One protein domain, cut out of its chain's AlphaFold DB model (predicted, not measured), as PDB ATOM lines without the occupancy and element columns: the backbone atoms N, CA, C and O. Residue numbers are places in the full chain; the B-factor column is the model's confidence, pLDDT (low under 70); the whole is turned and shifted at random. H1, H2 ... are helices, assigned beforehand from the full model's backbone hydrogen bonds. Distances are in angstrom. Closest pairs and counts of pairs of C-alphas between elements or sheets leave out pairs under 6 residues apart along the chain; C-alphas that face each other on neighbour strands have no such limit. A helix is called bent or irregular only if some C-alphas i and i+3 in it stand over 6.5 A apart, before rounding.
ATOM      1  N   LEU A 245     256.323 268.901 410.713       83.25
ATOM      2  CA  LEU A 245     257.677 268.478 411.063       83.25
ATOM      3  C   LEU A 245     257.813 266.995 411.405       83.25
ATOM      4  O   LEU A 245     258.769 266.401 410.906       83.25
ATOM      5  N   PRO A 246     256.909 266.360 412.182       90.81
ATOM      6  CA  PRO A 246     257.029 264.933 412.467       90.81
ATOM      7  C   PRO A 246     257.087 264.101 411.190       90.81
ATOM      8  O   PRO A 246     257.899 263.185 411.072       90.81
ATOM      9  N   ARG A 247     256.267 264.477 410.205       90.69
ATOM     10  CA  ARG A 247     256.182 263.804 408.911       90.69
ATOM     11  C   ARG A 247     257.466 263.982 408.103       90.69
ATOM     12  O   ARG A 247     258.055 262.999 407.667       90.69
ATOM     13  N   LEU A 248     257.938 265.223 407.975       88.38
ATOM     14  CA  LEU A 248     259.174 265.549 407.255       88.38
ATOM     15  C   LEU A 248     260.409 264.899 407.886       88.38
ATOM     16  O   LEU A 248     261.284 264.404 407.173       88.38
ATOM     17  N   LEU A 249     260.472 264.888 409.219       91.25
ATOM     18  CA  LEU A 249     261.532 264.230 409.966       91.25
ATOM     19  C   LEU A 249     261.504 262.721 409.726       91.25
ATOM     20  O   LEU A 249     262.546 262.142 409.429       91.25
ATOM     21  N   LEU A 250     260.334 262.085 409.802       93.81
ATOM     22  CA  LEU A 250     260.208 260.654 409.548       93.81
ATOM     23  C   LEU A 250     260.593 260.294 408.104       93.81
ATOM     24  O   LEU A 250     261.396 259.381 407.908       93.81
ATOM     25  N   ASP A 251     260.106 261.040 407.107       92.50
ATOM     26  CA  ASP A 251     260.482 260.863 405.696       92.50
ATOM     27  C   ASP A 251     262.000 260.962 405.500       92.50
ATOM     28  O   ASP A 251     262.610 260.160 404.786       92.50
ATOM     29  N   TRP A 252     262.635 261.928 406.167       93.00
ATOM     30  CA  TRP A 252     264.084 262.080 406.165       93.00
ATOM     31  C   TRP A 252     264.802 260.906 406.833       93.00
ATOM     32  O   TRP A 252     265.772 260.389 406.276       93.00
ATOM     33  N   LEU A 253     264.350 260.460 408.006       94.44
ATOM     34  CA  LEU A 253     264.960 259.345 408.734       94.44
ATOM     35  C   LEU A 253     264.866 258.037 407.941       94.44
ATOM     36  O   LEU A 253     265.839 257.281 407.914       94.44
ATOM     37  N   ILE A 254     263.738 257.797 407.269       93.88
ATOM     38  CA  ILE A 254     263.541 256.657 406.365       93.88
ATOM     39  C   ILE A 254     264.461 256.793 405.152       93.88
ATOM     40  O   ILE A 254     265.294 255.922 404.907       93.88
ATOM     41  N   GLY A 255     264.366 257.900 404.412       93.50
ATOM     42  CA  GLY A 255     265.113 258.082 403.168       93.50
ATOM     43  C   GLY A 255     266.630 258.055 403.368       93.50
ATOM     44  O   GLY A 255     267.349 257.423 402.598       93.50
ATOM     45  N   SER A 256     267.123 258.678 404.440       93.69
ATOM     46  CA  SER A 256     268.553 258.721 404.776       93.69
ATOM     47  C   SER A 256     269.086 257.447 405.444       93.69
ATOM     48  O   SER A 256     270.297 257.342 405.648       93.69
ATOM     49  N   GLY A 257     268.209 256.509 405.824       92.19
ATOM     50  CA  GLY A 257     268.545 255.284 406.563       92.19
ATOM     51  C   GLY A 257     268.835 255.491 408.048       92.19
ATOM     52  O   GLY A 257     269.242 254.570 408.750       92.19
ATOM     53  N   ARG A 258     268.643 256.705 408.566       92.06
ATOM     54  CA  ARG A 258     268.923 257.037 409.969       92.06
ATOM     55  C   ARG A 258     267.902 256.460 410.940       92.06
ATOM     56  O   ARG A 258     268.248 256.278 412.105       92.06
ATOM     57  N   LEU A 259     266.702 256.103 410.475       91.12
ATOM     58  CA  LEU A 259     265.679 255.462 411.306       91.12
ATOM     59  C   LEU A 259     266.210 254.187 411.984       91.12
ATOM     60  O   LEU A 259     265.935 253.954 413.159       91.12
ATOM     61  N   ALA A 260     267.052 253.411 411.287       86.50
ATOM     62  CA  ALA A 260     267.657 252.187 411.816       86.50
ATOM     63  C   ALA A 260     268.492 252.426 413.090       86.50
ATOM     64  O   ALA A 260     268.507 251.589 413.988       86.50
ATOM     65  N   ARG A 261     269.133 253.596 413.215       85.50
ATOM     66  CA  ARG A 261     269.956 253.974 414.382       85.50
ATOM     67  C   ARG A 261     269.120 254.232 415.635       85.50
ATOM     68  O   ARG A 261     269.604 254.075 416.757       85.50
ATOM     69  N   HIS A 262     267.872 254.639 415.429       87.44
ATOM     70  CA  HIS A 262     266.926 254.971 416.489       87.44
ATOM     71  C   HIS A 262     265.988 253.814 416.812       87.44
ATOM     72  O   HIS A 262     265.331 253.852 417.844       87.44
ATOM     73  N   ARG A 263     265.988 252.752 415.994       85.19
ATOM     74  CA  ARG A 263     265.089 251.601 416.110       85.19
ATOM     75  C   ARG A 263     264.955 251.020 417.526       85.19
ATOM     76  O   ARG A 263     263.813 250.797 417.913       85.19
ATOM     77  N   PRO A 264     266.029 250.835 418.325       83.94
ATOM     78  CA  PRO A 264     265.907 250.303 419.689       83.94
ATOM     79  C   PRO A 264     265.130 251.204 420.663       83.94
ATOM     80  O   PRO A 264     264.822 250.776 421.767       83.94
ATOM     81  N   ARG A 265     264.870 252.461 420.285       80.88
ATOM     82  CA  ARG A 265     264.227 253.488 421.114       80.88
ATOM     83  C   ARG A 265     262.805 253.814 420.661       80.88
ATOM     84  O   ARG A 265     262.141 254.593 421.329       80.88
ATOM     85  N   LEU A 266     262.361 253.264 419.529       85.62
ATOM     86  CA  LEU A 266     261.027 253.521 418.991       85.62
ATOM     87  C   LEU A 266     260.040 252.514 419.571       85.62
ATOM     88  O   LEU A 266     260.229 251.308 419.408       85.62
ATOM     89  N   ALA A 267     258.979 253.012 420.195       81.88
ATOM     90  CA  ALA A 267     257.910 252.188 420.738       81.88
ATOM     91  C   ALA A 267     257.122 251.409 419.660       81.88
ATOM     92  O   ALA A 267     256.861 250.221 419.867       81.88
ATOM     93  N   PRO A 268     256.736 251.999 418.505       83.19
ATOM     94  CA  PRO A 268     255.936 251.271 417.527       83.19
ATOM     95  C   PRO A 268     256.758 250.248 416.711       83.19
ATOM     96  O   PRO A 268     257.907 250.514 416.328       83.19
ATOM     97  N   PRO A 269     256.176 249.078 416.374       82.88
ATOM     98  CA  PRO A 269     256.754 248.127 415.420       82.88
ATOM     99  C   PRO A 269     256.896 248.761 414.016       82.88
ATOM    100  O   PRO A 269     256.112 249.642 413.674       82.88
ATOM    101  N   VAL A 270     257.881 248.358 413.193       75.19
ATOM    102  CA  VAL A 270     258.088 248.962 411.846       75.19
ATOM    103  C   VAL A 270     256.862 248.731 410.970       75.19
ATOM    104  O   VAL A 270     256.524 249.550 410.130       75.19
ATOM    105  N   GLU A 271     256.156 247.641 411.209       79.94
ATOM    106  CA  GLU A 271     254.914 247.254 410.560       79.94
ATOM    107  C   GLU A 271     253.826 248.333 410.727       79.94
ATOM    108  O   GLU A 271     253.038 248.563 409.811       79.94
ATOM    109  N   ALA A 272     253.837 249.077 411.844       81.19
ATOM    110  CA  ALA A 272     252.909 250.182 412.085       81.19
ATOM    111  C   ALA A 272     253.161 251.396 411.174       81.19
ATOM    112  O   ALA A 272     252.240 252.172 410.934       81.19
ATOM    113  N   LEU A 273     254.370 251.534 410.613       83.06
ATOM    114  CA  LEU A 273     254.708 252.589 409.651       83.06
ATOM    115  C   LEU A 273     253.847 252.510 408.383       83.06
ATOM    116  O   LEU A 273     253.545 253.533 407.776       83.06
ATOM    117  N   VAL A 274     253.480 251.291 407.978       79.12
ATOM    118  CA  VAL A 274     252.675 251.031 406.775       79.12
ATOM    119  C   VAL A 274     251.186 251.205 407.056       79.12
ATOM    120  O   VAL A 274     250.442 251.609 406.169       79.12
ATOM    121  N   ALA A 275     250.763 250.903 408.285       83.88
ATOM    122  CA  ALA A 275     249.368 250.992 408.698       83.88
ATOM    123  C   ALA A 275     248.911 252.443 408.910       83.88
ATOM    124  O   ALA A 275     247.843 252.816 408.435       83.88
ATOM    125  N   ASP A 276     249.714 253.260 409.602       89.06
ATOM    126  CA  ASP A 276     249.418 254.676 409.842       89.06
ATOM    127  C   ASP A 276     250.719 255.485 409.956       89.06
ATOM    128  O   ASP A 276     251.364 255.560 411.009       89.06
ATOM    129  N   PHE A 277     251.103 256.105 408.840       87.88
ATOM    130  CA  PHE A 277     252.333 256.885 408.737       87.88
ATOM    131  C   PHE A 277     252.348 258.086 409.689       87.88
ATOM    132  O   PHE A 277     253.374 258.376 410.305       87.88
ATOM    133  N   ASP A 278     251.222 258.785 409.834       87.38
ATOM    134  CA  ASP A 278     251.161 260.022 410.611       87.38
ATOM    135  C   ASP A 278     251.145 259.727 412.116       87.38
ATOM    136  O   ASP A 278     251.795 260.430 412.898       87.38
ATOM    137  N   ALA A 279     250.471 258.655 412.545       88.38
ATOM    138  CA  ALA A 279     250.579 258.177 413.921       88.38
ATOM    139  C   ALA A 279     252.000 257.694 414.239       88.38
ATOM    140  O   ALA A 279     252.541 258.041 415.296       88.38
ATOM    141  N   PHE A 280     252.640 256.967 413.316       92.06
ATOM    142  CA  PHE A 280     254.030 256.541 413.474       92.06
ATOM    143  C   PHE A 280     254.987 257.740 413.552       92.06
ATOM    144  O   PHE A 280     255.885 257.753 414.397       92.06
ATOM    145  N   ALA A 281     254.770 258.781 412.741       91.62
ATOM    146  CA  ALA A 281     255.540 260.025 412.767       91.62
ATOM    147  C   ALA A 281     255.430 260.741 414.115       91.62
ATOM    148  O   ALA A 281     256.447 261.083 414.719       91.62
ATOM    149  N   ARG A 282     254.206 260.905 414.637       91.50
ATOM    150  CA  ARG A 282     253.976 261.512 415.959       91.50
ATOM    151  C   ARG A 282     254.572 260.682 417.097       91.50
ATOM    152  O   ARG A 282     255.071 261.251 418.065       91.50
ATOM    153  N   SER A 283     254.530 259.351 417.011       91.56
ATOM    154  CA  SER A 283     255.178 258.486 418.007       91.56
ATOM    155  C   SER A 283     256.697 258.605 417.948       91.56
ATOM    156  O   SER A 283     257.320 258.877 418.964       91.56
ATOM    157  N   THR A 284     257.277 258.514 416.749       92.00
ATOM    158  CA  THR A 284     258.723 258.649 416.526       92.00
ATOM    159  C   THR A 284     259.243 259.990 417.037       92.00
ATOM    160  O   THR A 284     260.290 260.045 417.673       92.00
ATOM    161  N   TRP A 285     258.496 261.073 416.807       91.69
ATOM    162  CA  TRP A 285     258.817 262.394 417.341       91.69
ATOM    163  C   TRP A 285     258.920 262.395 418.870       91.69
ATOM    164  O   TRP A 285     259.918 262.862 419.418       91.69
ATOM    165  N   ARG A 286     257.908 261.849 419.559       90.81
ATOM    166  CA  ARG A 286     257.886 261.764 421.029       90.81
ATOM    167  C   ARG A 286     259.028 260.903 421.563       90.81
ATOM    168  O   ARG A 286     259.707 261.330 422.490       90.81
ATOM    169  N   ASP A 287     259.279 259.758 420.936       91.81
ATOM    170  CA  ASP A 287     260.341 258.830 421.336       91.81
ATOM    171  C   ASP A 287     261.731 259.482 421.196       91.81
ATOM    172  O   ASP A 287     262.574 259.387 422.090       91.81
ATOM    173  N   LEU A 288     261.970 260.218 420.102       88.75
ATOM    174  CA  LEU A 288     263.212 260.971 419.894       88.75
ATOM    175  C   LEU A 288     263.361 262.143 420.869       88.75
ATOM    176  O   LEU A 288     264.482 262.421 421.302       88.75
ATOM    177  N   ALA A 289     262.265 262.826 421.209       84.88
ATOM    178  CA  ALA A 289     262.273 263.911 422.188       84.88
ATOM    179  C   ALA A 289     262.638 263.379 423.579       84.88
ATOM    180  O   ALA A 289     263.548 263.899 424.221       84.88
ATOM    181  N   GLN A 290     261.997 262.287 424.003       85.31
ATOM    182  CA  GLN A 290     262.259 261.635 425.286       85.31
ATOM    183  C   GLN A 290     263.689 261.086 425.378       85.31
ATOM    184  O   GLN A 290     264.294 261.098 426.445       85.31
ATOM    185  N   ALA A 291     264.256 260.636 424.258       84.31
ATOM    186  CA  ALA A 291     265.636 260.167 424.183       84.31
ATOM    187  C   ALA A 291     266.682 261.293 424.016       84.31
ATOM    188  O   ALA A 291     267.865 260.988 423.836       84.31
ATOM    189  N   HIS A 292     266.273 262.569 424.015       81.50
ATOM    190  CA  HIS A 292     267.134 263.725 423.730       81.50
ATOM    191  C   HIS A 292     267.906 263.605 422.396       81.50
ATOM    192  O   HIS A 292     269.057 264.020 422.278       81.50
ATOM    193  N   GLN A 293     267.293 262.983 421.383       85.12
ATOM    194  CA  GLN A 293     267.863 262.817 420.036       85.12
ATOM    195  C   GLN A 293     267.156 263.669 418.976       85.12
ATOM    196  O   GLN A 293     267.679 263.815 417.869       85.12
ATOM    197  N   LEU A 294     265.980 264.214 419.301       84.25
ATOM    198  CA  LEU A 294     265.155 264.983 418.371       84.25
ATOM    199  C   LEU A 294     265.920 266.175 417.786       84.25
ATOM    200  O   LEU A 294     265.990 266.312 416.563       84.25
ATOM    201  N   ASP A 295     266.567 266.966 418.641       75.50
ATOM    202  CA  ASP A 295     267.226 268.199 418.210       75.50
ATOM    203  C   ASP A 295     268.361 267.928 417.224       75.50
ATOM    204  O   ASP A 295     268.486 268.579 416.186       75.50
ATOM    205  N   ALA A 296     269.145 266.882 417.487       76.88
ATOM    206  CA  ALA A 296     270.246 266.482 416.625       76.88
ATOM    207  C   ALA A 296     269.775 266.031 415.231       76.88
ATOM    208  O   ALA A 296     270.471 266.272 414.242       76.88
ATOM    209  N   GLU A 297     268.625 265.360 415.122       87.00
ATOM    210  CA  GLU A 297     268.086 264.950 413.819       87.00
ATOM    211  C   GLU A 297     267.418 266.107 413.075       87.00
ATOM    212  O   GLU A 297     267.609 266.235 411.861       87.00
ATOM    213  N   LEU A 298     266.729 266.999 413.787       82.56
ATOM    214  CA  LEU A 298     266.173 268.217 413.204       82.56
ATOM    215  C   LEU A 298     267.271 269.145 412.674       82.56
ATOM    216  O   LEU A 298     267.194 269.582 411.526       82.56
ATOM    217  N   MET A 299     268.351 269.361 413.430       76.62
ATOM    218  CA  MET A 299     269.503 270.140 412.960       76.62
ATOM    219  C   MET A 299     270.114 269.554 411.679       76.62
ATOM    220  O   MET A 299     270.473 270.295 410.760       76.62
ATOM    221  N   ARG A 300     270.215 268.221 411.575       83.19
ATOM    222  CA  ARG A 300     270.733 267.551 410.368       83.19
ATOM    223  C   ARG A 300     269.805 267.714 409.176       83.19
ATOM    224  O   ARG A 300     270.292 268.027 408.089       83.19
ATOM    225  N   LEU A 301     268.503 267.519 409.377       83.94
ATOM    226  CA  LEU A 301     267.493 267.750 408.349       83.94
ATOM    227  C   LEU A 301     267.584 269.191 407.838       83.94
ATOM    228  O   LEU A 301     267.768 269.413 406.644       83.94
ATOM    229  N   GLN A 302     267.570 270.170 408.742       80.88
ATOM    230  CA  GLN A 302     267.676 271.583 408.390       80.88
ATOM    231  C   GLN A 302     268.973 271.927 407.654       80.88
ATOM    232  O   GLN A 302     268.958 272.751 406.741       80.88
ATOM    233  N   ALA A 303     270.110 271.355 408.057       78.06
ATOM    234  CA  ALA A 303     271.386 271.599 407.389       78.06
ATOM    235  C   ALA A 303     271.355 271.109 405.933       78.06
ATOM    236  O   ALA A 303     271.820 271.808 405.031       78.06
ATOM    237  N   VAL A 304     270.765 269.935 405.696       84.31
ATOM    238  CA  VAL A 304     270.608 269.365 404.352       84.31
ATOM    239  C   VAL A 304     269.610 270.169 403.519       84.31
ATOM    240  O   VAL A 304     269.915 270.486 402.372       84.31
ATOM    241  N   GLU A 305     268.469 270.564 404.085       81.31
ATOM    242  CA  GLU A 305     267.466 271.395 403.403       81.31
ATOM    243  C   GLU A 305     268.033 272.767 403.011       81.31
ATOM    244  O   GLU A 305     267.891 273.196 401.866       81.31
ATOM    245  N   ARG A 306     268.752 273.434 403.924       77.62
ATOM    246  CA  ARG A 306     269.417 274.717 403.645       77.62
ATOM    247  C   ARG A 306     270.451 274.592 402.533       77.62
ATOM    248  O   ARG A 306     270.463 275.410 401.616       77.62
ATOM    249  N   ALA A 307     271.297 273.566 402.588       77.12
ATOM    250  CA  ALA A 307     272.298 273.334 401.554       77.12
ATOM    251  C   ALA A 307     271.659 272.966 400.203       77.12
ATOM    252  O   ALA A 307     272.124 273.417 399.162       77.12
ATOM    253  N   SER A 308     270.567 272.198 400.203       79.19
ATOM    254  CA  SER A 308     269.827 271.871 398.981       79.19
ATOM    255  C   SER A 308     269.251 273.124 398.321       79.19
ATOM    256  O   SER A 308     269.490 273.341 397.136       79.19
ATOM    257  N   ARG A 309     268.571 273.983 399.092       77.12
ATOM    258  CA  ARG A 309     268.026 275.255 398.591       77.12
ATOM    259  C   ARG A 309     269.119 276.169 398.051       77.12
ATOM    260  O   ARG A 309     268.985 276.687 396.954       77.12
ATOM    261  N   ALA A 310     270.239 276.288 398.766       69.75
ATOM    262  CA  ALA A 310     271.371 277.087 398.311       69.75
ATOM    263  C   ALA A 310     271.946 276.594 396.966       69.75
ATOM    264  O   ALA A 310     272.361 277.412 396.146       69.75
ATOM    265  N   ALA A 311     271.950 275.278 396.715       75.69
ATOM    266  CA  ALA A 311     272.350 274.722 395.420       75.69
ATOM    267  C   ALA A 311     271.354 275.081 394.304       75.69
ATOM    268  O   ALA A 311     271.776 275.471 393.212       75.69
ATOM    269  N   ASP A 312     270.050 274.997 394.584       74.19
ATOM    270  CA  ASP A 312     268.992 275.353 393.631       74.19
ATOM    271  C   ASP A 312     269.026 276.861 393.307       74.19
ATOM    272  O   ASP A 312     269.021 277.248 392.137       74.19
ATOM    273  N   ASP A 313     269.193 277.711 394.324       68.75
ATOM    274  CA  ASP A 313     269.339 279.164 394.179       68.75
ATOM    275  C   ASP A 313     270.605 279.541 393.399       68.75
ATOM    276  O   ASP A 313     270.621 280.496 392.611       68.75
ATOM    277  N   ALA A 314     271.690 278.785 393.583       74.50
ATOM    278  CA  ALA A 314     272.920 278.936 392.815       74.50
ATOM    279  C   ALA A 314     272.787 278.397 391.378       74.50
ATOM    280  O   ALA A 314     273.517 278.865 390.502       74.50
ATOM    281  N   GLY A 315     271.820 277.517 391.106       82.94
ATOM    282  CA  GLY A 315     271.636 276.854 389.813       82.94
ATOM    283  C   GLY A 315     272.710 275.802 389.531       82.94
ATOM    284  O   GLY A 315     273.070 275.590 388.373       82.94
ATOM    285  N   VAL A 316     273.268 275.186 390.578       80.69
ATOM    286  CA  VAL A 316     274.354 274.204 390.468       80.69
ATOM    287  C   VAL A 316     273.828 272.784 390.667       80.69
ATOM    288  O   VAL A 316     273.100 272.493 391.612       80.69
ATOM    289  N   ALA A 317     274.214 271.879 389.768       88.56
ATOM    290  CA  ALA A 317     273.820 270.475 389.832       88.56
ATOM    291  C   ALA A 317     274.896 269.621 390.537       88.56
ATOM    292  O   ALA A 317     276.092 269.859 390.329       88.56
ATOM    293  N   PRO A 318     274.512 268.602 391.333       89.31
ATOM    294  CA  PRO A 318     275.464 267.672 391.941       89.31
ATOM    295  C   PRO A 318     276.324 266.956 390.897       89.31
ATOM    296  O   PRO A 318     275.820 266.475 389.881       89.31
ATOM    297  N   ARG A 319     277.625 266.817 391.165       92.12
ATOM    298  CA  ARG A 319     278.535 266.036 390.312       92.12
ATOM    299  C   ARG A 319     278.309 264.545 390.564       92.12
ATOM    300  O   ARG A 319     277.872 264.142 391.642       92.12
ATOM    301  N   ALA A 320     278.739 263.696 389.630       92.81
ATOM    302  CA  ALA A 320     278.652 262.240 389.792       92.81
ATOM    303  C   ALA A 320     279.315 261.734 391.093       92.81
ATOM    304  O   ALA A 320     278.840 260.779 391.702       92.81
ATOM    305  N   ARG A 321     280.385 262.398 391.560       92.62
ATOM    306  CA  ARG A 321     281.027 262.085 392.849       92.62
ATOM    307  C   ARG A 321     280.134 262.395 394.054       92.62
ATOM    308  O   ARG A 321     280.123 261.622 395.000       92.62
ATOM    309  N   ASP A 322     279.380 263.492 394.007       92.19
ATOM    310  CA  ASP A 322     278.521 263.937 395.107       92.19
ATOM    311  C   ASP A 322     277.316 262.996 395.244       92.19
ATOM    312  O   ASP A 322     276.935 262.621 396.352       92.19
ATOM    313  N   VAL A 323     276.778 262.548 394.101       95.19
ATOM    314  CA  VAL A 323     275.737 261.514 394.036       95.19
ATOM    315  C   VAL A 323     276.246 260.194 394.612       95.19
ATOM    316  O   VAL A 323     275.582 259.640 395.482       95.19
ATOM    317  N   ARG A 324     277.439 259.729 394.212       95.19
ATOM    318  CA  ARG A 324     278.042 258.505 394.773       95.19
ATOM    319  C   ARG A 324     278.238 258.597 396.286       95.19
ATOM    320  O   ARG A 324     277.811 257.707 397.006       95.19
ATOM    321  N   LEU A 325     278.780 259.710 396.787       92.38
ATOM    322  CA  LEU A 325     278.955 259.923 398.229       92.38
ATOM    323  C   LEU A 325     277.624 259.900 398.996       92.38
ATOM    324  O   LEU A 325     277.565 259.371 400.105       92.38
ATOM    325  N   ALA A 326     276.562 260.475 398.425       94.44
ATOM    326  CA  ALA A 326     275.225 260.415 399.010       94.44
ATOM    327  C   ALA A 326     274.671 258.981 399.009       94.44
ATOM    328  O   ALA A 326     274.153 258.528 400.027       94.44
ATOM    329  N   GLN A 327     274.823 258.256 397.900       97.00
ATOM    330  CA  GLN A 327     274.410 256.858 397.778       97.00
ATOM    331  C   GLN A 327     275.143 255.956 398.780       97.00
ATOM    332  O   GLN A 327     274.495 255.179 399.478       97.00
ATOM    333  N   ASP A 328     276.462 256.108 398.918       93.19
ATOM    334  CA  ASP A 328     277.289 255.344 399.858       93.19
ATOM    335  C   ASP A 328     276.943 255.652 401.320       93.19
ATOM    336  O   ASP A 328     277.016 254.781 402.188       93.19
ATOM    337  N   GLU A 329     276.588 256.900 401.640       93.00
ATOM    338  CA  GLU A 329     276.112 257.267 402.977       93.00
ATOM    339  C   GLU A 329     274.755 256.626 403.283       93.00
ATOM    340  O   GLU A 329     274.603 256.002 404.333       93.00
ATOM    341  N   ILE A 330     273.791 256.740 402.368       95.81
ATOM    342  CA  ILE A 330     272.443 256.187 402.548       95.81
ATOM    343  C   ILE A 330     272.497 254.657 402.635       95.81
ATOM    344  O   ILE A 330     271.938 254.087 403.571       95.81
ATOM    345  N   ALA A 331     273.216 253.988 401.728       94.12
ATOM    346  CA  ALA A 331     273.370 252.533 401.739       94.12
ATOM    347  C   ALA A 331     273.959 252.040 403.066       94.12
ATOM    348  O   ALA A 331     273.382 251.155 403.698       94.12
ATOM    349  N   ARG A 332     275.042 252.672 403.547       93.94
ATOM    350  CA  ARG A 332     275.644 252.330 404.844       93.94
ATOM    351  C   ARG A 332     274.697 252.563 406.015       93.94
ATOM    352  O   ARG A 332     274.676 251.747 406.931       93.94
ATOM    353  N   ASN A 333     273.917 253.643 406.001       92.94
ATOM    354  CA  ASN A 333     272.954 253.926 407.068       92.94
ATOM    355  C   ASN A 333     271.843 252.874 407.138       92.94
ATOM    356  O   ASN A 333     271.457 252.483 408.235       92.94
ATOM    357  N   HIS A 334     271.394 252.376 405.986       92.81
ATOM    358  CA  HIS A 334     270.457 251.253 405.893       92.81
ATOM    359  C   HIS A 334     271.108 249.881 406.149       92.81
ATOM    360  O   HIS A 334     270.416 248.868 406.127       92.81
ATOM    361  N   GLY A 335     272.423 249.815 406.387       92.31
ATOM    362  CA  GLY A 335     273.145 248.566 406.656       92.31
ATOM    363  C   GLY A 335     273.570 247.777 405.410       92.31
ATOM    364  O   GLY A 335     273.970 246.620 405.523       92.31
ATOM    365  N   PHE A 336     273.529 248.381 404.220       94.62
ATOM    366  CA  PHE A 336     273.924 247.747 402.961       94.62
ATOM    367  C   PHE A 336     275.331 248.163 402.518       94.62
ATOM    368  O   PHE A 336     275.791 249.279 402.752       94.62
ATOM    369  N   ARG A 337     276.020 247.245 401.828       90.62
ATOM    370  CA  ARG A 337     277.375 247.471 401.291       90.62
ATOM    371  C   ARG A 337     277.402 248.256 399.978       90.62
ATOM    372  O   ARG A 337     278.462 248.742 399.606       90.62
ATOM    373  N   SER A 338     276.279 248.341 399.268       93.75
ATOM    374  CA  SER A 338     276.164 249.088 398.015       93.75
ATOM    375  C   SER A 338     274.752 249.630 397.822       93.75
ATOM    376  O   SER A 338     273.788 249.110 398.391       93.75
ATOM    377  N   TRP A 339     274.650 250.674 397.002       94.56
ATOM    378  CA  TRP A 339     273.389 251.309 396.630       94.56
ATOM    379  C   TRP A 339     272.422 250.351 395.927       94.56
ATOM    380  O   TRP A 339     271.252 250.293 396.293       94.56
ATOM    381  N   ASP A 340     272.913 249.550 394.980       94.56
ATOM    382  CA  ASP A 340     272.060 248.633 394.214       94.56
ATOM    383  C   ASP A 340     271.439 247.564 395.119       94.56
ATOM    384  O   ASP A 340     270.236 247.329 395.074       94.56
ATOM    385  N   ARG A 341     272.217 247.017 396.065       94.69
ATOM    386  CA  ARG A 341     271.701 246.058 397.054       94.69
ATOM    387  C   ARG A 341     270.655 246.663 397.985       94.69
ATOM    388  O   ARG A 341     269.765 245.942 398.427       94.69
ATOM    389  N   LEU A 342     270.771 247.955 398.307       95.25
ATOM    390  CA  LEU A 342     269.724 248.657 399.044       95.25
ATOM    391  C   LEU A 342     268.446 248.706 398.202       95.25
ATOM    392  O   LEU A 342     267.402 248.301 398.703       95.25
ATOM    393  N   LEU A 343     268.516 249.151 396.945       93.69
ATOM    394  CA  LEU A 343     267.337 249.258 396.075       93.69
ATOM    395  C   LEU A 343     266.677 247.899 395.783       93.69
ATOM    396  O   LEU A 343     265.451 247.820 395.729       93.69
ATOM    397  N   ASP A 344     267.468 246.829 395.691       93.31
ATOM    398  CA  ASP A 344     266.986 245.456 395.500       93.31
ATOM    399  C   ASP A 344     266.427 244.813 396.779       93.31
ATOM    400  O   ASP A 344     265.867 243.709 396.744       93.31
ATOM    401  N   SER A 345     266.544 245.473 397.931       92.25
ATOM    402  CA  SER A 345     265.963 244.981 399.179       92.25
ATOM    403  C   SER A 345     264.454 245.269 399.257       92.25
ATOM    404  O   SER A 345     263.971 246.236 398.659       92.25
ATOM    405  N   PRO A 346     263.676 244.482 400.027       88.25
ATOM    406  CA  PRO A 346     262.262 244.772 400.261       88.25
ATOM    407  C   PRO A 346     262.021 246.191 400.799       88.25
ATOM    408  O   PRO A 346     261.155 246.895 400.285       88.25
ATOM    409  N   GLY A 347     262.840 246.644 401.757       84.38
ATOM    410  CA  GLY A 347     262.755 247.997 402.314       84.38
ATOM    411  C   GLY A 347     263.137 249.091 401.312       84.38
ATOM    412  O   GLY A 347     262.495 250.137 401.270       84.38
ATOM    413  N   GLY A 348     264.129 248.841 400.453       87.56
ATOM    414  CA  GLY A 348     264.513 249.768 399.386       87.56
ATOM    415  C   GLY A 348     263.423 249.961 398.339       87.56
ATOM    416  O   GLY A 348     263.162 251.093 397.938       87.56
ATOM    417  N   ARG A 349     262.730 248.881 397.954       89.00
ATOM    418  CA  ARG A 349     261.550 248.965 397.080       89.00
ATOM    419  C   ARG A 349     260.394 249.696 397.754       89.00
ATOM    420  O   ARG A 349     259.780 250.562 397.140       89.00
ATOM    421  N   GLN A 350     260.125 249.373 399.016       87.69
ATOM    422  CA  GLN A 350     259.018 249.946 399.778       87.69
ATOM    423  C   GLN A 350     259.168 251.459 400.008       87.69
ATOM    424  O   GLN A 350     258.185 252.189 399.916       87.69
ATOM    425  N   PHE A 351     260.387 251.941 400.262       90.00
ATOM    426  CA  PHE A 351     260.673 253.353 400.547       90.00
ATOM    427  C   PHE A 351     261.461 254.049 399.430       90.00
ATOM    428  O   PHE A 351     262.169 255.033 399.669       90.00
ATOM    429  N   GLY A 352     261.348 253.554 398.194       90.44
ATOM    430  CA  GLY A 352     262.141 254.032 397.059       90.44
ATOM    431  C   GLY A 352     262.001 255.535 396.803       90.44
ATOM    432  O   GLY A 352     262.989 256.202 396.493       90.44
ATOM    433  N   SER A 353     260.805 256.097 397.010       89.38
ATOM    434  CA  SER A 353     260.554 257.534 396.830       89.38
ATOM    435  C   SER A 353     261.293 258.399 397.863       89.38
ATOM    436  O   SER A 353     261.971 259.364 397.499       89.38
ATOM    437  N   GLN A 354     261.252 258.013 399.143       92.69
ATOM    438  CA  GLN A 354     261.959 258.694 400.227       92.69
ATOM    439  C   GLN A 354     263.475 258.576 400.045       92.69
ATOM    440  O   GLN A 354     264.197 259.559 400.214       92.69
ATOM    441  N   ILE A 355     263.957 257.393 399.656       95.25
ATOM    442  CA  ILE A 355     265.377 257.121 399.398       95.25
ATOM    443  C   ILE A 355     265.892 257.961 398.217       95.25
ATOM    444  O   ILE A 355     266.954 258.580 398.319       95.25
ATOM    445  N   ALA A 356     265.131 258.054 397.121       92.94
ATOM    446  CA  ALA A 356     265.481 258.891 395.973       92.94
ATOM    447  C   ALA A 356     265.522 260.383 396.342       92.94
ATOM    448  O   ALA A 356     266.503 261.068 396.040       92.94
ATOM    449  N   SER A 357     264.510 260.865 397.070       91.94
ATOM    450  CA  SER A 357     264.452 262.245 397.563       91.94
ATOM    451  C   SER A 357     265.615 262.577 398.508       91.94
ATOM    452  O   SER A 357     266.236 263.638 398.397       91.94
ATOM    453  N   ALA A 358     265.955 261.674 399.432       92.56
ATOM    454  CA  ALA A 358     267.077 261.859 400.347       92.56
ATOM    455  C   ALA A 358     268.420 261.872 399.605       92.56
ATOM    456  O   ALA A 358     269.271 262.707 399.914       92.56
ATOM    457  N   ARG A 359     268.599 261.007 398.595       96.38
ATOM    458  CA  ARG A 359     269.790 260.993 397.727       96.38
ATOM    459  C   ARG A 359     269.990 262.338 397.044       96.38
ATOM    460  O   ARG A 359     271.093 262.874 397.063       96.38
ATOM    461  N   GLU A 360     268.933 262.882 396.456       93.06
ATOM    462  CA  GLU A 360     268.975 264.161 395.750       93.06
ATOM    463  C   GLU A 360     269.342 265.333 396.663       93.06
ATOM    464  O   GLU A 360     270.190 266.158 396.305       93.06
ATOM    465  N   ARG A 361     268.742 265.391 397.856       91.62
ATOM    466  CA  ARG A 361     269.039 266.421 398.858       91.62
ATOM    467  C   ARG A 361     270.460 266.285 399.412       91.62
ATOM    468  O   ARG A 361     271.197 267.269 399.479       91.62
ATOM    469  N   LEU A 362     270.896 265.067 399.741       92.94
ATOM    470  CA  LEU A 362     272.252 264.811 400.239       92.94
ATOM    471  C   LEU A 362     273.327 265.090 399.188       92.94
ATOM    472  O   LEU A 362     274.365 265.641 399.542       92.94
ATOM    473  N   ALA A 363     273.098 264.753 397.918       93.44
ATOM    474  CA  ALA A 363     274.053 265.027 396.844       93.44
ATOM    475  C   ALA A 363     274.285 266.539 396.674       93.44
ATOM    476  O   ALA A 363     275.429 266.982 396.574       93.44
ATOM    477  N   ARG A 364     273.218 267.348 396.737       90.44
ATOM    478  CA  ARG A 364     273.326 268.817 396.758       90.44
ATOM    479  C   ARG A 364     274.052 269.318 398.003       90.44
ATOM    480  O   ARG A 364     274.948 270.150 397.898       90.44
ATOM    481  N   ALA A 365     273.740 268.767 399.174       87.31
ATOM    482  CA  ALA A 365     274.430 269.138 400.407       87.31
ATOM    483  C   ALA A 365     275.937 268.818 400.364       87.31
ATOM    484  O   ALA A 365     276.749 269.593 400.870       87.31
ATOM    485  N   LYS A 366     276.338 267.705 399.731       90.62
ATOM    486  CA  LYS A 366     277.749 267.340 399.517       90.62
ATOM    487  C   LYS A 366     278.450 268.315 398.568       90.62
ATOM    488  O   LYS A 366     279.544 268.771 398.892       90.62
ATOM    489  N   LEU A 367     277.797 268.692 397.466       87.81
ATOM    490  CA  LEU A 367     278.286 269.732 396.559       87.81
ATOM    491  C   LEU A 367     278.514 271.058 397.297       87.81
ATOM    492  O   LEU A 367     279.598 271.630 397.207       87.81
ATOM    493  N   MET A 368     277.515 271.530 398.047       84.31
ATOM    494  CA  MET A 368     277.596 272.813 398.752       84.31
ATOM    495  C   MET A 368     278.633 272.807 399.863       84.31
ATOM    496  O   MET A 368     279.318 273.803 400.054       84.31
ATOM    497  N   ARG A 369     278.816 271.679 400.556       78.50
ATOM    498  CA  ARG A 369     279.912 271.523 401.516       78.50
ATOM    499  C   ARG A 369     281.266 271.730 400.833       78.50
ATOM    500  O   ARG A 369     282.092 272.474 401.347       78.50
ATOM    501  N   ASP A 370     281.498 271.127 399.673       71.75
ATOM    502  CA  ASP A 370     282.738 271.376 398.934       71.75
ATOM    503  C   ASP A 370     282.850 272.835 398.477       71.75
ATOM    504  O   ASP A 370     283.922 273.417 398.589       71.75
ATOM    505  N   ALA A 371     281.757 273.447 398.015       67.62
ATOM    506  CA  ALA A 371     281.753 274.837 397.558       67.62
ATOM    507  C   ALA A 371     282.031 275.837 398.698       67.62
ATOM    508  O   ALA A 371     282.754 276.811 398.504       67.62
ATOM    509  N   TRP A 372     281.492 275.579 399.892       67.44
ATOM    510  CA  TRP A 372     281.670 276.423 401.074       67.44
ATOM    511  C   TRP A 372     283.047 276.271 401.725       67.44
ATOM    512  O   TRP A 372     283.531 277.227 402.322       67.44
ATOM    513  N   PHE A 373     283.688 275.103 401.607       55.91
ATOM    514  CA  PHE A 373     284.956 274.819 402.292       55.91
ATOM    515  C   PHE A 373     286.179 274.679 401.361       55.91
ATOM    516  O   PHE A 373     287.305 274.714 401.852       55.91
ATOM    517  N   ARG A 374     286.008 274.512 400.038       49.62
ATOM    518  CA  ARG A 374     287.096 274.365 399.043       49.62
ATOM    519  C   ARG A 374     286.725 275.002 397.693       49.62
ATOM    520  O   ARG A 374     286.259 274.323 396.772       49.62
TER     521      ARG A 374
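Overview. This is residues 245 to 374 of the 407 residues of the protein "TfuA domain-containing protein" of Candidatus Rokubacteria bacterium RIFCSPLOWO2_12_FULL_71_22 (UniProt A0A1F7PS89). A long helix, H9, runs between two other long helices, H5 and H6, which cross it on its two sides. H1 makes a corner with the first part of H9 and leads away to a second group, where H4 packs across H1, with H2 and the short H3 near H4; the short H7 and H8 lie by the end of H6 and the beginning of H9. The 130 printed residues hold nine named helices, H1 to H9 in chain order, and no named strand: the class is all helix, and the packing is mostly crossed. The whole is compact, with a radius of gyration of the C-alphas of 14.9 A and spans of 42 by 31 by 20 A.

Along the chain. The longest helix is H9, residues 352 to 373, 31.3 A from C-alpha 352 at (262.141, 254.032, 397.059) to C-alpha 373 at (284.956, 274.819, 402.292). H5, residues 294 to 314, measures 30.1 A; H6, residues 320 to 333, 20.0 A; H4, residues 277 to 290, 19.9 A. H1, residues 245 to 255, measures 15.0 A from C-alpha 245 at (257.677, 268.478, 411.063). H2 is residues 259 to 265, H3 272 to 275, H7 339 to 343 and H8 346 to 350. H2 is irregular: C-alphas 261 and 264 are 7.6 A apart.

Arrangement. H9 touches H6 at a steep tilt of 57 degrees, opposite ways; their closest C-alphas, of Val 323 and Ala 363, are 4.8 A apart. With residues 361 to 369 alone H9 touches H5, Ala 307 to Ala 365 being the closest C-alphas at 4.8 A; at 72 degrees they are only just about perpendicular. With residues 352 to 359 alone H9 touches H1, about perpendicular at 89 degrees, with C-alphas 255 and 355 closest at 3.9 A. H1 touches H4, about perpendicular at 84 degrees, with C-alphas 246 and 281 closest at 5.1 A. H2 and H4 only just touch, with 3 pairs of C-alphas within 8 A, the closest those of Arg 265 and Asp 287 at 6.6 A. H3 is near H4, with C-alphas 273 and 280 closest at 5.5 A. H7 touches H6, with C-alphas 339 and 331 closest at 5.3 A, and H8 is near H7 and H9. H3 and H9 are apart. Every O i to N i+4 pair is within hydrogen-bond range in H1, H4, H5, H6, H7, H8 and H9; H2 has 1 of 3, beside 3 of 4 O i to N i+3 pairs, and H3 is too short for an i+4 pair.

Size, cuts and confidence. The two C-alphas farthest apart, of Ala 275 and Arg 374, are 45.4 A apart. The printed part has no cut. No link is long; H2 to H3 is short, the others tight. The mean pLDDT of the printed part is 86.8, and residues 310, 313 and 371 to 374 are under 70.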